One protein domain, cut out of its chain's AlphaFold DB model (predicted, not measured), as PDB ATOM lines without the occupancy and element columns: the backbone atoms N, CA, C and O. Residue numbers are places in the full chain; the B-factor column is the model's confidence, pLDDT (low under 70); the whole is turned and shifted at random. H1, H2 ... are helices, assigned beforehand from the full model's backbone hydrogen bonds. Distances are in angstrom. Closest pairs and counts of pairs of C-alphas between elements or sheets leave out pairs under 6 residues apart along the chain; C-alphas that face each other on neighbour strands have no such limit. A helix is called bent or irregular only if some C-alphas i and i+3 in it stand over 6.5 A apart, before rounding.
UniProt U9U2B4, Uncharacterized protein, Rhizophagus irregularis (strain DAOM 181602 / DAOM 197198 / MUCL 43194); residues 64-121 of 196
ATOM      1  N   GLU A  64      17.714  63.229  34.881       93.12
ATOM      2  CA  GLU A  64      18.983  63.588  35.525       93.12
ATOM      3  C   GLU A  64      19.752  62.365  36.026       93.12
ATOM      4  O   GLU A  64      20.977  62.348  35.945       93.12
ATOM      5  N   ARG A  65      19.053  61.334  36.525       92.94
ATOM      6  CA  ARG A  65      19.687  60.052  36.858       92.94
ATOM      7  C   ARG A  65      20.214  59.361  35.609       92.94
ATOM      8  O   ARG A  65      21.378  59.010  35.606       92.94
ATOM      9  N   SER A  66      19.421  59.262  34.538       92.62
ATOM     10  CA  SER A  66      19.884  58.641  33.293       92.62
ATOM     11  C   SER A  66      21.084  59.379  32.711       92.62
ATOM     12  O   SER A  66      22.036  58.739  32.298       92.62
ATOM     13  N   HIS A  67      21.081  60.713  32.745       89.62
ATOM     14  CA  HIS A  67      22.212  61.517  32.297       89.62
ATOM     15  C   HIS A  67      23.451  61.322  33.186       89.62
ATOM     16  O   HIS A  67      24.563  61.266  32.677       89.62
ATOM     17  N   ARG A  68      23.286  61.185  34.510       89.81
ATOM     18  CA  ARG A  68      24.394  60.842  35.416       89.81
ATOM     19  C   ARG A  68      24.946  59.448  35.120       89.81
ATOM     20  O   ARG A  68      26.147  59.317  34.944       89.81
ATOM     21  N   ASP A  69      24.070  58.456  34.991       86.56
ATOM     22  CA  ASP A  69      24.433  57.072  34.686       86.56
ATOM     23  C   ASP A  69      25.105  56.962  33.303       86.56
ATOM     24  O   ASP A  69      26.008  56.153  33.110       86.56
ATOM     25  N   GLU A  70      24.677  57.771  32.328       84.62
ATOM     26  CA  GLU A  70      25.289  57.877  30.998       84.62
ATOM     27  C   GLU A  70      26.674  58.523  31.058       84.62
ATOM     28  O   GLU A  70      27.599  58.010  30.437       84.62
ATOM     29  N   LEU A  71      26.847  59.600  31.827       75.62
ATOM     30  CA  LEU A  71      28.157  60.218  32.038       75.62
ATOM     31  C   LEU A  71      29.119  59.278  32.777       75.62
ATOM     32  O   LEU A  71      30.273  59.163  32.375       75.62
ATOM     33  N   GLU A  72      28.638  58.545  33.783       71.69
ATOM     34  CA  GLU A  72      29.403  57.496  34.473       71.69
ATOM     35  C   GLU A  72      29.741  56.325  33.532       71.69
ATOM     36  O   GLU A  72      30.797  55.708  33.654       71.69
ATOM     37  N   LYS A  73      28.902  56.053  32.523       68.31
ATOM     38  CA  LYS A  73      29.186  55.077  31.453       68.31
ATOM     39  C   LYS A  73      30.201  55.558  30.419       68.31
ATOM     40  O   LYS A  73      30.814  54.720  29.757       68.31
ATOM     41  N   VAL A  74      30.349  56.872  30.243       55.38
ATOM     42  CA  VAL A  74      31.287  57.497  29.293       55.38
ATOM     43  C   VAL A  74      32.658  57.757  29.937       55.38
ATOM     44  O   VAL A  74      33.600  58.127  29.239       55.38
ATOM     45  N   GLU A  75      32.850  57.435  31.221       56.16
ATOM     46  CA  GLU A  75      34.194  57.184  31.742       56.16
ATOM     47  C   GLU A  75      34.751  55.894  31.130       56.16
ATOM     48  O   GLU A  75      34.548  54.775  31.601       56.16
ATOM     49  N   THR A  76      35.500  56.084  30.051       53.09
ATOM     50  CA  THR A  76      36.318  55.154  29.264       53.09
ATOM     51  C   THR A  76      37.464  54.503  30.054       53.09
ATOM     52  O   THR A  76      38.554  54.262  29.544       53.09
ATOM     53  N   SER A  77      37.167  54.119  31.287       57.28
ATOM     54  CA  SER A  77      37.772  53.057  32.085       57.28
ATOM     55  C   SER A  77      37.726  51.671  31.408       57.28
ATOM     56  O   SER A  77      38.230  50.690  31.940       57.28
ATOM     57  N   THR A  78      37.144  51.527  30.221       66.00
ATOM     58  CA  THR A  78      36.674  50.219  29.752       66.00
ATOM     59  C   THR A  78      37.738  49.348  29.076       66.00
ATOM     60  O   THR A  78      37.618  48.126  29.142       66.00
ATOM     61  N   LEU A  79      38.815  49.909  28.510       68.94
ATOM     62  CA  LEU A  79      39.939  49.114  27.975       68.94
ATOM     63  C   LEU A  79      41.199  49.198  28.834       68.94
ATOM     64  O   LEU A  79      41.763  48.161  29.172       68.94
ATOM     65  N   GLU A  80      41.637  50.395  29.219       81.56
ATOM     66  CA  GLU A  80      42.861  50.546  30.015       81.56
ATOM     67  C   GLU A  80      42.684  50.063  31.454       81.56
ATOM     68  O   GLU A  80      43.560  49.359  31.957       81.56
ATOM     69  N   ALA A  81      41.547  50.336  32.108       82.81
ATOM     70  CA  ALA A  81      41.312  49.804  33.453       82.81
ATOM     71  C   ALA A  81      41.086  48.285  33.419       82.81
ATOM     72  O   ALA A  81      41.604  47.573  34.277       82.81
ATOM     73  N   SER A  82      40.409  47.774  32.384       85.00
ATOM     74  CA  SER A  82      40.267  46.331  32.149       85.00
ATOM     75  C   SER A  82      41.622  45.658  31.910       85.00
ATOM     76  O   SER A  82      41.890  44.599  32.476       85.00
ATOM     77  N   ARG A  83      42.515  46.290  31.139       89.81
ATOM     78  CA  ARG A  83      43.890  45.827  30.918       89.81
ATOM     79  C   ARG A  83      44.706  45.866  32.209       89.81
ATOM     80  O   ARG A  83      45.329  44.868  32.553       89.81
ATOM     81  N   ALA A  84      44.632  46.955  32.972       90.81
ATOM     82  CA  ALA A  84      45.316  47.085  34.257       90.81
ATOM     83  C   ALA A  84      44.812  46.067  35.295       90.81
ATOM     84  O   ALA A  84      45.596  45.537  36.084       90.81
ATOM     85  N   ALA A  85      43.512  45.761  35.308       88.25
ATOM     86  CA  ALA A  85      42.942  44.715  36.150       88.25
ATOM     87  C   ALA A  85      43.416  43.318  35.715       88.25
ATOM     88  O   ALA A  85      43.795  42.515  36.568       88.25
ATOM     89  N   MET A  86      43.456  43.042  34.405       90.94
ATOM     90  CA  MET A  86      43.987  41.785  33.863       90.94
ATOM     91  C   MET A  86      45.468  41.597  34.195       90.94
ATOM     92  O   MET A  86      45.854  40.517  34.628       90.94
ATOM     93  N   GLU A  87      46.285  42.642  34.066       93.75
ATOM     94  CA  GLU A  87      47.710  42.594  34.401       93.75
ATOM     95  C   GLU A  87      47.945  42.359  35.902       93.75
ATOM     96  O   GLU A  87      48.832  41.589  36.269       93.75
ATOM     97  N   ARG A  88      47.138  42.968  36.785       90.19
ATOM     98  CA  ARG A  88      47.188  42.690  38.233       90.19
ATOM     99  C   ARG A  88      46.819  41.243  38.543       90.19
ATOM    100  O   ARG A  88      47.554  40.582  39.271       90.19
ATOM    101  N   LYS A  89      45.726  40.740  37.959       89.25
ATOM    102  CA  LYS A  89      45.297  39.348  38.138       89.25
ATOM    103  C   LYS A  89      46.341  38.366  37.611       89.25
ATOM    104  O   LYS A  89      46.684  37.433  38.320       89.25
ATOM    105  N   ALA A  90      46.900  38.600  36.423       93.31
ATOM    106  CA  ALA A  90      47.944  37.751  35.850       93.31
ATOM    107  C   ALA A  90      49.175  37.655  36.767       93.31
ATOM    108  O   ALA A  90      49.643  36.557  37.043       93.31
ATOM    109  N   LYS A  91      49.648  38.785  37.312       90.19
ATOM    110  CA  LYS A  91      50.755  38.802  38.286       90.19
ATOM    111  C   LYS A  91      50.424  38.032  39.564       90.19
ATOM    112  O   LYS A  91      51.285  37.333  40.087       90.19
ATOM    113  N   LEU A  92      49.193  38.161  40.054       85.81
ATOM    114  CA  LEU A  92      48.718  37.454  41.241       85.81
ATOM    115  C   LEU A  92      48.669  35.938  40.996       85.81
ATOM    116  O   LEU A  92      49.180  35.178  41.812       85.81
ATOM    117  N   TYR A  93      48.159  35.488  39.846       85.81
ATOM    118  CA  TYR A  93      48.161  34.068  39.475       85.81
ATOM    119  C   TYR A  93      49.578  33.512  39.257       85.81
ATOM    120  O   TYR A  93      49.878  32.409  39.711       85.81
ATOM    121  N   ASP A  94      50.480  34.269  38.630       89.00
ATOM    122  CA  ASP A  94      51.899  33.904  38.513       89.00
ATOM    123  C   ASP A  94      52.583  33.788  39.880       89.00
ATOM    124  O   ASP A  94      53.501  32.989  40.050       89.00
ATOM    125  N   HIS A  95      52.161  34.600  40.852       83.62
ATOM    126  CA  HIS A  95      52.655  34.519  42.217       83.62
ATOM    127  C   HIS A  95      52.113  33.271  42.919       83.62
ATOM    128  O   HIS A  95      52.913  32.423  43.299       83.62
ATOM    129  N   LEU A  96      50.788  33.091  42.967       78.31
ATOM    130  CA  LEU A  96      50.136  31.931  43.593       78.31
ATOM    131  C   LEU A  96      50.580  30.598  42.984       78.31
ATOM    132  O   LEU A  96      50.754  29.617  43.697       78.31
ATOM    133  N   SER A  97      50.795  30.546  41.669       82.56
ATOM    134  CA  SER A  97      51.292  29.336  41.002       82.56
ATOM    135  C   SER A  97      52.725  28.979  41.399       82.56
ATOM    136  O   SER A  97      53.081  27.803  41.396       82.56
ATOM    137  N   LYS A  98      53.551  29.969  41.759       84.69
ATOM    138  CA  LYS A  98      54.942  29.761  42.189       84.69
ATOM    139  C   LYS A  98      55.063  29.528  43.691       84.69
ATOM    140  O   LYS A  98      55.907  28.739  44.101       84.69
ATOM    141  N   THR A  99      54.271  30.226  44.501       75.56
ATOM    142  CA  THR A  99      54.348  30.168  45.969       75.56
ATOM    143  C   THR A  99      53.371  29.177  46.592       75.56
ATOM    144  O   THR A  99      53.495  28.880  47.775       75.56
ATOM    145  N   GLY A 100      52.416  28.657  45.815       71.06
ATOM    146  CA  GLY A 100      51.206  28.047  46.357       71.06
ATOM    147  C   GLY A 100      50.245  29.117  46.884       71.06
ATOM    148  O   GLY A 100      50.623  30.276  47.079       71.06
ATOM    149  N   ILE A 101      48.985  28.737  47.093       66.25
ATOM    150  CA  ILE A 101      48.023  29.588  47.797       66.25
ATOM    151  C   ILE A 101      48.366  29.488  49.283       66.25
ATOM    152  O   ILE A 101      48.235  28.416  49.869       66.25
ATOM    153  N   SER A 102      48.873  30.570  49.867       68.94
ATOM    154  CA  SER A 102      49.119  30.635  51.305       68.94
ATOM    155  C   SER A 102      47.800  30.821  52.055       68.94
ATOM    156  O   SER A 102      46.913  31.533  51.579       68.94
ATOM    157  N   ASP A 103      47.689  30.221  53.243       65.38
ATOM    158  CA  ASP A 103      46.495  30.324  54.103       65.38
ATOM    159  C   ASP A 103      46.090  31.778  54.387       65.38
ATOM    160  O   ASP A 103      44.908  32.084  54.476       65.38
ATOM    161  N   GLU A 104      47.058  32.694  54.443       67.00
ATOM    162  CA  GLU A 104      46.826  34.119  54.698       67.00
ATOM    163  C   GLU A 104      46.166  34.859  53.518       67.00
ATOM    164  O   GLU A 104      45.420  35.809  53.715       67.00
ATOM    165  N   ILE A 105      46.378  34.402  52.279       65.12
ATOM    166  CA  ILE A 105      45.678  34.954  51.104       65.12
ATOM    167  C   ILE A 105      44.278  34.337  50.995       65.12
ATOM    168  O   ILE A 105      43.323  35.006  50.605       65.12
ATOM    169  N   LEU A 106      44.143  33.061  51.366       64.88
ATOM    170  CA  LEU A 106      42.850  32.383  51.460       64.88
ATOM    171  C   LEU A 106      41.941  33.030  52.508       64.88
ATOM    172  O   LEU A 106      40.756  33.177  52.234       64.88
ATOM    173  N   SER A 107      42.471  33.442  53.661       66.81
ATOM    174  CA  SER A 107      41.688  34.107  54.707       66.81
ATOM    175  C   SER A 107      41.263  35.533  54.337       66.81
ATOM    176  O   SER A 107      40.188  35.964  54.740       66.81
ATOM    177  N   GLU A 108      42.048  36.267  53.541       68.50
ATOM    178  CA  GLU A 108      41.636  37.585  53.036       68.50
ATOM    179  C   GLU A 108      40.577  37.494  51.923       68.50
ATOM    180  O   GLU A 108      39.654  38.309  51.870       68.50
ATOM    181  N   GLU A 109      40.692  36.512  51.023       68.81
ATOM    182  CA  GLU A 109      39.749  36.319  49.912       68.81
ATOM    183  C   GLU A 109      38.447  35.644  50.383       68.81
ATOM    184  O   GLU A 109      37.354  35.942  49.886       68.81
ATOM    185  N   VAL A 110      38.539  34.732  51.352       69.69
ATOM    186  CA  VAL A 110      37.393  34.001  51.887       69.69
ATOM    187  C   VAL A 110      36.914  34.670  53.168       69.69
ATOM    188  O   VAL A 110      37.520  34.545  54.220       69.69
ATOM    189  N   LEU A 111      35.734  35.292  53.104       82.50
ATOM    190  CA  LEU A 111      35.027  35.937  54.229       82.50
ATOM    191  C   LEU A 111      34.667  34.998  55.405       82.50
ATOM    192  O   LEU A 111      33.961  35.402  56.329       82.50
ATOM    193  N   VAL A 112      35.067  33.730  55.334       76.81
ATOM    194  CA  VAL A 112      34.836  32.718  56.359       76.81
ATOM    195  C   VAL A 112      36.177  32.389  56.998       76.81
ATOM    196  O   VAL A 112      37.021  31.748  56.377       76.81
ATOM    197  N   ASP A 113      36.323  32.751  58.268       78.81
ATOM    198  CA  ASP A 113      37.447  32.324  59.096       78.81
ATOM    199  C   ASP A 113      37.329  30.813  59.358       78.81
ATOM    200  O   ASP A 113      36.606  30.380  60.261       78.81
ATOM    201  N   PHE A 114      38.002  29.987  58.552       78.69
ATOM    202  CA  PHE A 114      37.941  28.525  58.681       78.69
ATOM    203  C   PHE A 114      38.432  28.035  60.039       78.69
ATOM    204  O   PHE A 114      37.827  27.121  60.596       78.69
ATOM    205  N   ASP A 115      39.450  28.691  60.599       79.12
ATOM    206  CA  ASP A 115      39.934  28.396  61.943       79.12
ATOM    207  C   ASP A 115      38.809  28.595  62.951       79.12
ATOM    208  O   ASP A 115      38.404  27.659  63.633       79.12
ATOM    209  N   ARG A 116      38.209  29.789  62.986       81.88
ATOM    210  CA  ARG A 116      37.108  30.103  63.901       81.88
ATOM    211  C   ARG A 116      35.902  29.184  63.697       81.88
ATOM    212  O   ARG A 116      35.324  28.722  64.678       81.88
ATOM    213  N   LYS A 117      35.547  28.882  62.447       80.62
ATOM    214  CA  LYS A 117      34.447  27.972  62.106       80.62
ATOM    215  C   LYS A 117      34.703  26.547  62.606       80.62
ATOM    216  O   LYS A 117      33.777  25.921  63.112       80.62
ATOM    217  N   ALA A 118      35.937  26.054  62.502       78.75
ATOM    218  CA  ALA A 118      36.318  24.739  63.014       78.75
ATOM    219  C   ALA A 118      36.216  24.658  64.549       78.75
ATOM    220  O   ALA A 118      35.877  23.604  65.082       78.75
ATOM    221  N   TRP A 119      36.450  25.770  65.257       77.31
ATOM    222  CA  TRP A 119      36.279  25.846  66.714       77.31
ATOM    223  C   TRP A 119      34.819  26.040  67.158       77.31
ATOM    224  O   TRP A 119      34.436  25.518  68.202       77.31
ATOM    225  N   GLU A 120      34.007  26.794  66.408       75.75
ATOM    226  CA  GLU A 120      32.597  27.069  66.747       75.75
ATOM    227  C   GLU A 120      31.659  25.892  66.433       75.75
ATOM    228  O   GLU A 120      30.621  25.748  67.077       75.75
ATOM    229  N   GLN A 121      32.021  25.046  65.466       66.12
ATOM    230  CA  GLN A 121      31.262  23.861  65.059       66.12
ATOM    231  C   GLN A 121      32.178  22.624  65.065       66.12
ATOM    232  O   GLN A 121      32.553  22.133  63.995       66.12
TER     233      GLN A 121
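What this domain is: This is residues 64 to 121 of the 196 residues of an uncharacterized protein of Rhizophagus irregularis (strain DAOM 181602 / DAOM 197198 / MUCL 43194) (UniProt U9U2B4). Picture a flat, open arch of four helices strung one after another: the long helix H2 makes the crossbar, H1 is one leg beyond its first end, and the short helices H3 and H4 make the other leg beyond its last end. The space between the two legs is empty, and no helix touches another. The printed part has 58 residues with four named helices, H1, H2, H3 and H4 in that order, and no named strand; its class is all helix. It is extended, with a radius of gyration of the C-alphas of 18.8 A, and its C-alphas span 52 by 32 by 9 A.

How they stand to each other: Begin at Glu 64, where H1 starts; it takes up residues 64 to 74. A tight link of 5 residues then leads to H2, residues 80 to 99, and the two helices are apart. Residues 64 to 92 stand free, of which 64 to 74 belong to H1 and 80 to 92 to H2. After H2, a tight link of 3 residues brings you to H3, residues 103 to 109, which is apart from H2 and from H1. One more tight link, of 4 residues, leads to H4, residues 114 to 120. H3 and H4 are close but not clearly touching: look at their closest C-alphas, those of Ser 107 and Phe 114, 7.8 A apart. The lines of H3 and H4 are about perpendicular, at 90 degrees. H4 is apart from H1 and from H2. In the backbones of H1, H2, H3 and H4, every O i to N i+4 pair is within hydrogen-bond range.

Where its parts are: Find C-alpha 64 at (18.983, 63.588, 35.525); from there H1 runs 15.1 A to C-alpha 74. H2, the longest helix with 20 residues, starts at C-alpha 80 at (42.861, 50.546, 30.015) and runs 28.3 A to C-alpha 99 at (54.348, 30.168, 45.969). H3 covers 10.0 A from Asp 103 to Glu 109. H4 covers 9.8 A from Phe 114 to Glu 120, whose C-alpha is at (32.597, 27.069, 66.747).

The domain as a whole: The two C-alphas farthest apart are those of Glu 64 and Trp 119, at 51.9 A, and the first and last printed C-alphas, 64 and 121, are 51.0 A apart. The printed part has no cut and no long link. In the B-factor column you will find a mean pLDDT of the printed part of 78.1; 18 residues are under 70, namely residues 73 to 79, residues 101 to 110 and residue 121. H3 has a mean pLDDT of 67 in this model.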